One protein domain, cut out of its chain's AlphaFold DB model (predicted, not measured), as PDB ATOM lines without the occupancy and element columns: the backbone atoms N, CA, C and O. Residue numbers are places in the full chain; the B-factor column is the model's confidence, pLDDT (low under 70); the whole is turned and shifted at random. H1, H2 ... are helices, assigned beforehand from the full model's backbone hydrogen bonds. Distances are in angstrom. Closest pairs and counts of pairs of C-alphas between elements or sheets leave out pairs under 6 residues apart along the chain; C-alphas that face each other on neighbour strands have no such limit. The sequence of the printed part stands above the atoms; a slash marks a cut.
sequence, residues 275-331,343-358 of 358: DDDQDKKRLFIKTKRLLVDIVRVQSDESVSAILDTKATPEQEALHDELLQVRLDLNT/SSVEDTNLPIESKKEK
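AT A GLANCE: This is residues 275 to 331 and 343 to 358 of the 358 residues of the protein "Putative ras GTPase-activating-like protein IQGAP1" of Stichopus japonicus (UniProt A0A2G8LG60). Two long helices, H1 and H3, make an open V; short H4 and H5 pack on H1, with short H2 crosswise at its last residues. The V's tips, residues 275 to 281 and 325 to 331, stick out. The printed part has 73 residues, five named helices, H1 to H5, and no named strand; its class is all helix. It is compact, radius of gyration of the C-alphas 12.9 A, and flat, spanning 39 by 33 by 16 A.

HOW THE PARTS SIT: Start at H1, residues 276 to 295, the hub. Its residues 294 to 295 only just touch H2, residues 303 to 308, with 3 pairs of C-alphas within 8 A, the closest Val 295 and Ile 306. H3, residues 313 to 331, is close to H1 but not clearly touching: the closest C-alphas, Asp 293 and His 319, are 7.5 A apart. Residues 286 to 290 of H1 touch H4, residues 343 to 348, closest C-alphas Lys 286 and Ser 344, at a shallow tilt of 14 degrees, the same way. Residues 290 to 294 touch H5, residues 352 to 356, closest C-alphas Leu 290 and Lys 355, 6.1 A. Every O i to N i+4 pair is within hydrogen-bond range in H1, H2, H3 and H5; in H4, 1 of 2.

IN THESE COORDINATES: Find C-alpha 276 at (-30.604, 43.170, 28.646); from there H1 runs 28.1 A. H3 runs 27.4 A to C-alpha 331 at (-5.894, 24.099, 27.636).

THE WHOLE: Residues 332 to 342 are cut out, C-alphas 331 and 343 standing 18.2 A apart. Look for pLDDT under 70 at residues 275 to 282, 285, 329 to 331 and 343 to 349.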
ATOM      1  N   ASP A 275     -29.521  42.207  32.869       50.22
ATOM      2  CA  ASP A 275     -29.922  41.175  31.899       50.22
ATOM      3  C   ASP A 275     -29.848  41.650  30.431       50.22
ATOM      4  O   ASP A 275     -29.128  41.047  29.631       50.22
ATOM      5  N   ASP A 276     -30.507  42.754  30.058       54.78
ATOM      6  CA  ASP A 276     -30.604  43.170  28.646       54.78
ATOM      7  C   ASP A 276     -29.278  43.722  28.087       54.78
ATOM      8  O   ASP A 276     -28.924  43.475  26.929       54.78
ATOM      9  N   ASP A 277     -28.495  44.435  28.902       56.47
ATOM     10  CA  ASP A 277     -27.213  44.997  28.462       56.47
ATOM     11  C   ASP A 277     -26.041  44.024  28.614       56.47
ATOM     12  O   ASP A 277     -25.082  44.125  27.846       56.47
ATOM     13  N   GLN A 278     -26.103  43.020  29.505       57.00
ATOM     14  CA  GLN A 278     -25.181  41.881  29.388       57.00
ATOM     15  C   GLN A 278     -25.413  41.172  28.068       57.00
ATOM     16  O   GLN A 278     -24.433  40.812  27.427       57.00
ATOM     17  N   ASP A 279     -26.657  41.027  27.618       61.50
ATOM     18  CA  ASP A 279     -26.941  40.420  26.325       61.50
ATOM     19  C   ASP A 279     -26.485  41.296  25.155       61.50
ATOM     20  O   ASP A 279     -25.841  40.760  24.254       61.50
ATOM     21  N   LYS A 280     -26.664  42.624  25.183       64.19
ATOM     22  CA  LYS A 280     -26.087  43.515  24.152       64.19
ATOM     23  C   LYS A 280     -24.564  43.552  24.182       64.19
ATOM     24  O   LYS A 280     -23.935  43.462  23.134       64.19
ATOM     25  N   LYS A 281     -23.937  43.625  25.357       62.91
ATOM     26  CA  LYS A 281     -22.474  43.611  25.516       62.91
ATOM     27  C   LYS A 281     -21.884  42.258  25.138       62.91
ATOM     28  O   LYS A 281     -20.846  42.192  24.485       62.91
ATOM     29  N   ARG A 282     -22.554  41.161  25.492       63.47
ATOM     30  CA  ARG A 282     -22.213  39.798  25.076       63.47
ATOM     31  C   ARG A 282     -22.400  39.634  23.582       63.47
ATOM     32  O   ARG A 282     -21.531  39.030  22.963       63.47
ATOM     33  N   LEU A 283     -23.472  40.176  23.009       74.06
ATOM     34  CA  LEU A 283     -23.712  40.192  21.572       74.06
ATOM     35  C   LEU A 283     -22.627  41.006  20.870       74.06
ATOM     36  O   LEU A 283     -22.009  40.486  19.959       74.06
ATOM     37  N   PHE A 284     -22.279  42.193  21.357       72.31
ATOM     38  CA  PHE A 284     -21.216  43.032  20.808       72.31
ATOM     39  C   PHE A 284     -19.842  42.350  20.874       72.31
ATOM     40  O   PHE A 284     -19.133  42.254  19.872       72.31
ATOM     41  N   ILE A 285     -19.468  41.800  22.035       69.06
ATOM     42  CA  ILE A 285     -18.223  41.033  22.207       69.06
ATOM     43  C   ILE A 285     -18.223  39.799  21.294       69.06
ATOM     44  O   ILE A 285     -17.189  39.466  20.708       69.06
ATOM     45  N   LYS A 286     -19.368  39.126  21.151       72.50
ATOM     46  CA  LYS A 286     -19.548  37.981  20.257       72.50
ATOM     47  C   LYS A 286     -19.387  38.393  18.795       72.50
ATOM     48  O   LYS A 286     -18.555  37.796  18.120       72.50
ATOM     49  N   THR A 287     -20.073  39.431  18.333       79.88
ATOM     50  CA  THR A 287     -19.981  39.966  16.967       79.88
ATOM     51  C   THR A 287     -18.561  40.420  16.649       79.88
ATOM     52  O   THR A 287     -18.008  40.024  15.627       79.88
ATOM     53  N   LYS A 288     -17.894  41.138  17.565       79.12
ATOM     54  CA  LYS A 288     -16.480  41.518  17.416       79.12
ATOM     55  C   LYS A 288     -15.580  40.295  17.257       79.12
ATOM     56  O   LYS A 288     -14.672  40.299  16.432       79.12
ATOM     57  N   ARG A 289     -15.815  39.237  18.038       73.44
ATOM     58  CA  ARG A 289     -15.031  37.998  17.957       73.44
ATOM     59  C   ARG A 289     -15.262  37.255  16.642       73.44
ATOM     60  O   ARG A 289     -14.289  36.797  16.051       73.44
ATOM     61  N   LEU A 290     -16.513  37.169  16.188       81.50
ATOM     62  CA  LEU A 290     -16.874  36.582  14.895       81.50
ATOM     63  C   LEU A 290     -16.205  37.350  13.749       81.50
ATOM     64  O   LEU A 290     -15.523  36.741  12.930       81.50
ATOM     65  N   LEU A 291     -16.286  38.684  13.759       83.56
ATOM     66  CA  LEU A 291     -15.633  39.540  12.767       83.56
ATOM     67  C   LEU A 291     -14.109  39.399  12.770       83.56
ATOM     68  O   LEU A 291     -13.509  39.293  11.707       83.56
ATOM     69  N   VAL A 292     -13.464  39.348  13.939       82.25
ATOM     70  CA  VAL A 292     -12.008  39.136  14.025       82.25
ATOM     71  C   VAL A 292     -11.600  37.783  13.444       82.25
ATOM     72  O   VAL A 292     -10.555  37.697  12.801       82.25
ATOM     73  N   ASP A 293     -12.388  36.731  13.668       81.19
ATOM     74  CA  ASP A 293     -12.112  35.415  13.087       81.19
ATOM     75  C   ASP A 293     -12.235  35.448  11.553       81.19
ATOM     76  O   ASP A 293     -11.375  34.898  10.870       81.19
ATOM     77  N   ILE A 294     -13.235  36.154  11.013       85.69
ATOM     78  CA  ILE A 294     -13.436  36.304   9.564       85.69
ATOM     79  C   ILE A 294     -12.305  37.142   8.935       85.69
ATOM     80  O   ILE A 294     -11.658  36.697   7.988       85.69
ATOM     81  N   VAL A 295     -12.003  38.323   9.488       85.88
ATOM     82  CA  VAL A 295     -11.007  39.276   8.945       85.88
ATOM     83  C   VAL A 295      -9.573  38.726   8.988       85.88
ATOM     84  O   VAL A 295      -8.717  39.125   8.203       85.88
ATOM     85  N   ARG A 296      -9.273  37.783   9.891       83.44
ATOM     86  CA  ARG A 296      -7.952  37.128   9.947       83.44
ATOM     87  C   ARG A 296      -7.665  36.218   8.757       83.44
ATOM     88  O   ARG A 296      -6.504  35.898   8.518       83.44
ATOM     89  N   VAL A 297      -8.709  35.777   8.068       85.12
ATOM     90  CA  VAL A 297      -8.639  34.748   7.028       85.12
ATOM     91  C   VAL A 297      -9.093  35.302   5.676       85.12
ATOM     92  O   VAL A 297      -8.649  34.837   4.626       85.12
ATOM     93  N   GLN A 298      -9.941  36.329   5.696       84.06
ATOM     94  CA  GLN A 298     -10.438  37.026   4.521       84.06
ATOM     95  C   GLN A 298     -10.133  38.515   4.621       84.06
ATOM     96  O   GLN A 298     -10.438  39.162   5.619       84.06
ATOM     97  N   SER A 299      -9.553  39.060   3.560       81.06
ATOM     98  CA  SER A 299      -9.236  40.478   3.429       81.06
ATOM     99  C   SER A 299      -9.865  41.021   2.154       81.06
ATOM    100  O   SER A 299      -9.656  40.439   1.089       81.06
ATOM    101  N   ASP A 300     -10.570  42.139   2.259       80.69
ATOM    102  CA  ASP A 300     -11.145  42.885   1.138       80.69
ATOM    103  C   ASP A 300     -11.087  44.393   1.458       80.69
ATOM    104  O   ASP A 300     -10.585  44.784   2.516       80.69
ATOM    105  N   GLU A 301     -11.588  45.249   0.569       80.94
ATOM    106  CA  GLU A 301     -11.565  46.712   0.710       80.94
ATOM    107  C   GLU A 301     -12.442  47.229   1.867       80.94
ATOM    108  O   GLU A 301     -12.179  48.301   2.412       80.94
ATOM    109  N   SER A 302     -13.471  46.478   2.278       84.81
ATOM    110  CA  SER A 302     -14.341  46.823   3.411       84.81
ATOM    111  C   SER A 302     -14.868  45.582   4.133       84.81
ATOM    112  O   SER A 302     -14.961  44.503   3.550       84.81
ATOM    113  N   VAL A 303     -15.271  45.734   5.401       82.31
ATOM    114  CA  VAL A 303     -15.896  44.644   6.174       82.31
ATOM    115  C   VAL A 303     -17.175  44.144   5.494       82.31
ATOM    116  O   VAL A 303     -17.402  42.940   5.460       82.31
ATOM    117  N   SER A 304     -17.961  45.031   4.882       83.81
ATOM    118  CA  SER A 304     -19.156  44.646   4.117       83.81
ATOM    119  C   SER A 304     -18.807  43.752   2.924       83.81
ATOM    120  O   SER A 304     -19.409  42.698   2.756       83.81
ATOM    121  N   ALA A 305     -17.765  44.101   2.158       81.94
ATOM    122  CA  ALA A 305     -17.289  43.271   1.047       81.94
ATOM    123  C   ALA A 305     -16.766  41.901   1.523       81.94
ATOM    124  O   ALA A 305     -17.007  40.878   0.876       81.94
ATOM    125  N   ILE A 306     -16.114  41.860   2.693       86.19
ATOM    126  CA  ILE A 306     -15.698  40.605   3.330       86.19
ATOM    127  C   ILE A 306     -16.920  39.746   3.672       86.19
ATOM    128  O   ILE A 306     -16.901  38.546   3.405       86.19
ATOM    129  N   LEU A 307     -17.979  40.321   4.246       84.94
ATOM    130  CA  LEU A 307     -19.189  39.582   4.620       84.94
ATOM    131  C   LEU A 307     -19.946  39.033   3.398       84.94
ATOM    132  O   LEU A 307     -20.429  37.906   3.461       84.94
ATOM    133  N   ASP A 308     -19.958  39.751   2.273       84.25
ATOM    134  CA  ASP A 308     -20.648  39.326   1.043       84.25
ATOM    135  C   ASP A 308     -19.872  38.276   0.215       84.25
ATOM    136  O   ASP A 308     -20.446  37.552  -0.605       84.25
ATOM    137  N   THR A 309     -18.555  38.170   0.412       86.12
ATOM    138  CA  THR A 309     -17.692  37.268  -0.366       86.12
ATOM    139  C   THR A 309     -17.664  35.856   0.218       86.12
ATOM    140  O   THR A 309     -17.239  35.657   1.351       86.12
ATOM    141  N   LYS A 310     -18.032  34.832  -0.557       85.31
ATOM    142  CA  LYS A 310     -18.042  33.434  -0.073       85.31
ATOM    143  C   LYS A 310     -16.670  32.941   0.388       85.31
ATOM    144  O   LYS A 310     -15.659  33.210  -0.265       85.31
ATOM    145  N   ALA A 311     -16.637  32.173   1.478       85.56
ATOM    146  CA  ALA A 311     -15.421  31.506   1.934       85.56
ATOM    147  C   ALA A 311     -14.936  30.437   0.941       85.56
ATOM    148  O   ALA A 311     -15.708  29.625   0.429       85.56
ATOM    149  N   THR A 312     -13.632  30.440   0.654       87.44
ATOM    150  CA  THR A 312     -12.991  29.377  -0.134       87.44
ATOM    151  C   THR A 312     -12.601  28.193   0.761       87.44
ATOM    152  O   THR A 312     -12.336  28.393   1.948       87.44
ATOM    153  N   PRO A 313     -12.466  26.968   0.214       86.00
ATOM    154  CA  PRO A 313     -12.050  25.802   1.003       86.00
ATOM    155  C   PRO A 313     -10.682  25.967   1.688       86.00
ATOM    156  O   PRO A 313     -10.453  25.425   2.764       86.00
ATOM    157  N   GLU A 314      -9.766  26.728   1.081       84.69
ATOM    158  CA  GLU A 314      -8.444  27.017   1.654       84.69
ATOM    159  C   GLU A 314      -8.534  27.975   2.851       84.69
ATOM    160  O   GLU A 314      -7.822  27.809   3.841       84.69
ATOM    161  N   GLN A 315      -9.445  28.950   2.788       86.06
ATOM    162  CA  GLN A 315      -9.726  29.871   3.889       86.06
ATOM    163  C   GLN A 315     -10.383  29.144   5.066       86.06
ATOM    164  O   GLN A 315      -9.989  29.351   6.210       86.06
ATOM    165  N   GLU A 316     -11.331  28.241   4.810       85.94
ATOM    166  CA  GLU A 316     -11.920  27.419   5.875       85.94
ATOM    167  C   GLU A 316     -10.867  26.548   6.574       85.94
ATOM    168  O   GLU A 316     -10.805  26.533   7.802       85.94
ATOM    169  N   ALA A 317      -9.967  25.917   5.814       85.19
ATOM    170  CA  ALA A 317      -8.879  25.125   6.386       85.19
ATOM    171  C   ALA A 317      -7.917  25.966   7.251       85.19
ATOM    172  O   ALA A 317      -7.495  25.521   8.320       85.19
ATOM    173  N   LEU A 318      -7.597  27.193   6.822       86.38
ATOM    174  CA  LEU A 318      -6.753  28.116   7.588       86.38
ATOM    175  C   LEU A 318      -7.428  28.561   8.897       86.38
ATOM    176  O   LEU A 318      -6.776  28.685   9.934       86.38
ATOM    177  N   HIS A 319      -8.740  28.793   8.862       86.00
ATOM    178  CA  HIS A 319      -9.527  29.109  10.053       86.00
ATOM    179  C   HIS A 319      -9.544  27.955  11.058       86.00
ATOM    180  O   HIS A 319      -9.329  28.178  12.252       86.00
ATOM    181  N   ASP A 320      -9.726  26.724  10.579       83.88
ATOM    182  CA  ASP A 320      -9.709  25.520  11.412       83.88
ATOM    183  C   ASP A 320      -8.347  25.311  12.092       83.88
ATOM    184  O   ASP A 320      -8.284  24.980  13.280       83.88
ATOM    185  N   GLU A 321      -7.244  25.577  11.383       85.25
ATOM    186  CA  GLU A 321      -5.892  25.539  11.953       85.25
ATOM    187  C   GLU A 321      -5.716  26.596  13.059       85.25
ATOM    188  O   GLU A 321      -5.248  26.292  14.160       85.25
ATOM    189  N   LEU A 322      -6.163  27.833  12.815       83.62
ATOM    190  CA  LEU A 322      -6.118  28.914  13.805       83.62
ATOM    191  C   LEU A 322      -6.989  28.625  15.038       83.62
ATOM    192  O   LEU A 322      -6.637  29.035  16.152       83.62
ATOM    193  N   LEU A 323      -8.116  27.932  14.864       82.62
ATOM    194  CA  LEU A 323      -8.967  27.480  15.962       82.62
ATOM    195  C   LEU A 323      -8.287  26.399  16.802       82.62
ATOM    196  O   LEU A 323      -8.301  26.512  18.029       82.62
ATOM    197  N   GLN A 324      -7.656  25.407  16.170       80.44
ATOM    198  CA  GLN A 324      -6.919  24.350  16.870       80.44
ATOM    199  C   GLN A 324      -5.796  24.923  17.737       80.44
ATOM    200  O   GLN A 324      -5.765  24.692  18.945       80.44
ATOM    201  N   VAL A 325      -4.966  25.803  17.166       81.75
ATOM    202  CA  VAL A 325      -3.897  26.491  17.909       81.75
ATOM    203  C   VAL A 325      -4.454  27.248  19.121       81.75
ATOM    204  O   VAL A 325      -3.861  27.253  20.201       81.75
ATOM    205  N   ARG A 326      -5.624  27.881  18.980       76.25
ATOM    206  CA  ARG A 326      -6.280  28.621  20.067       76.25
ATOM    207  C   ARG A 326      -6.819  27.697  21.168       76.25
ATOM    208  O   ARG A 326      -6.800  28.089  22.336       76.25
ATOM    209  N   LEU A 327      -7.325  26.516  20.821       72.88
ATOM    210  CA  LEU A 327      -7.817  25.516  21.776       72.88
ATOM    211  C   LEU A 327      -6.663  24.900  22.581       72.88
ATOM    212  O   LEU A 327      -6.753  24.821  23.809       72.88
ATOM    213  N   ASP A 328      -5.549  24.583  21.923       75.94
ATOM    214  CA  ASP A 328      -4.347  24.044  22.568       75.94
ATOM    215  C   ASP A 328      -3.739  25.034  23.578       75.94
ATOM    216  O   ASP A 328      -3.392  24.675  24.710       75.94
ATOM    217  N   LEU A 329      -3.689  26.321  23.214       69.00
ATOM    218  CA  LEU A 329      -3.210  27.391  24.096       69.00
ATOM    219  C   LEU A 329      -4.119  27.609  25.317       69.00
ATOM    220  O   LEU A 329      -3.615  27.824  26.420       69.00
ATOM    221  N   ASN A 330      -5.444  27.520  25.154       61.66
ATOM    222  CA  ASN A 330      -6.394  27.681  26.265       61.66
ATOM    223  C   ASN A 330      -6.363  26.499  27.245       61.66
ATOM    224  O   ASN A 330      -6.625  26.689  28.426       61.66
ATOM    225  N   THR A 331      -6.013  25.297  26.781       58.62
ATOM    226  CA  THR A 331      -5.894  24.099  27.636       58.62
ATOM    227  C   THR A 331      -4.645  24.152  28.534       58.62
ATOM    228  O   THR A 331      -4.544  23.417  29.513       58.62
ATOM    229  N   SER A 343     -22.561  29.001  25.444       48.75
ATOM    230  CA  SER A 343     -22.909  29.491  24.100       48.75
ATOM    231  C   SER A 343     -21.801  30.304  23.411       48.75
ATOM    232  O   SER A 343     -21.754  30.370  22.188       48.75
ATOM    233  N   SER A 344     -20.857  30.893  24.159       49.88
ATOM    234  CA  SER A 344     -19.707  31.606  23.575       49.88
ATOM    235  C   SER A 344     -18.680  30.643  22.961       49.88
ATOM    236  O   SER A 344     -17.933  31.015  22.052       49.88
ATOM    237  N   VAL A 345     -18.629  29.404  23.457       56.12
ATOM    238  CA  VAL A 345     -17.716  28.361  22.971       56.12
ATOM    239  C   VAL A 345     -18.245  27.740  21.676       56.12
ATOM    240  O   VAL A 345     -17.467  27.556  20.744       56.12
ATOM    241  N   GLU A 346     -19.556  27.508  21.579       60.69
ATOM    242  CA  GLU A 346     -20.206  26.955  20.379       60.69
ATOM    243  C   GLU A 346     -20.044  27.868  19.156       60.69
ATOM    244  O   GLU A 346     -19.658  27.406  18.084       60.69
ATOM    245  N   ASP A 347     -20.217  29.178  19.333       60.62
ATOM    246  CA  ASP A 347     -20.107  30.157  18.241       60.62
ATOM    247  C   ASP A 347     -18.674  30.347  17.731       60.62
ATOM    248  O   ASP A 347     -18.449  30.705  16.574       60.62
ATOM    249  N   THR A 348     -17.685  30.080  18.586       61.75
ATOM    250  CA  THR A 348     -16.269  30.174  18.208       61.75
ATOM    251  C   THR A 348     -15.885  29.065  17.220       61.75
ATOM    252  O   THR A 348     -15.038  29.297  16.359       61.75
ATOM    253  N   ASN A 349     -16.547  27.906  17.289       69.94
ATOM    254  CA  ASN A 349     -16.245  26.719  16.482       69.94
ATOM    255  C   ASN A 349     -17.018  26.659  15.154       69.94
ATOM    256  O   ASN A 349     -16.931  25.661  14.442       69.94
ATOM    257  N   LEU A 350     -17.794  27.695  14.824       79.38
ATOM    258  CA  LEU A 350     -18.537  27.744  13.569       79.38
ATOM    259  C   LEU A 350     -17.597  27.919  12.356       79.38
ATOM    260  O   LEU A 350     -16.600  28.651  12.467       79.38
ATOM    261  N   PRO A 351     -17.934  27.314  11.197       82.00
ATOM    262  CA  PRO A 351     -17.301  27.623   9.915       82.00
ATOM    263  C   PRO A 351     -17.421  29.111   9.577       82.00
ATOM    264  O   PRO A 351     -18.388  29.755   9.988       82.00
ATOM    265  N   ILE A 352     -16.478  29.652   8.796       82.94
ATOM    266  CA  ILE A 352     -16.483  31.074   8.404       82.94
ATOM    267  C   ILE A 352     -17.820  31.472   7.778       82.94
ATOM    268  O   ILE A 352     -18.377  32.495   8.166       82.94
ATOM    269  N   GLU A 353     -18.362  30.661   6.869       82.00
ATOM    270  CA  GLU A 353     -19.622  30.985   6.196       82.00
ATOM    271  C   GLU A 353     -20.787  31.079   7.197       82.00
ATOM    272  O   GLU A 353     -21.549  32.040   7.196       82.00
ATOM    273  N   SER A 354     -20.854  30.157   8.163       81.25
ATOM    274  CA  SER A 354     -21.864  30.184   9.230       81.25
ATOM    275  C   SER A 354     -21.673  31.328  10.232       81.25
ATOM    276  O   SER A 354     -22.624  31.701  10.915       81.25
ATOM    277  N   LYS A 355     -20.458  31.882  10.356       82.44
ATOM    278  CA  LYS A 355     -20.189  33.074  11.177       82.44
ATOM    279  C   LYS A 355     -20.657  34.370  10.512       82.44
ATOM    280  O   LYS A 355     -20.845  35.343  11.227       82.44
ATOM    281  N   LYS A 356     -20.814  34.390   9.185       82.25
ATOM    282  CA  LYS A 356     -21.296  35.556   8.423       82.25
ATOM    283  C   LYS A 356     -22.812  35.682   8.422       82.25
ATOM    284  O   LYS A 356     -23.332  36.787   8.383       82.25
ATOM    285  N   GLU A 357     -23.510  34.551   8.453       79.38
ATOM    286  CA  GLU A 357     -24.978  34.487   8.458       79.38
ATOM    287  C   GLU A 357     -25.606  34.797   9.831       79.38
ATOM    288  O   GLU A 357     -26.830  34.870   9.948       79.38
ATOM    289  N   LYS A 358     -24.781  34.929  10.874       70.25
ATOM    290  CA  LYS A 358     -25.171  34.998  12.284       70.25
ATOM    291  C   LYS A 358     -24.867  36.358  12.885       70.25
ATOM    292  O   LYS A 358     -25.699  36.799  13.710       70.25
TER     293      LYS A 358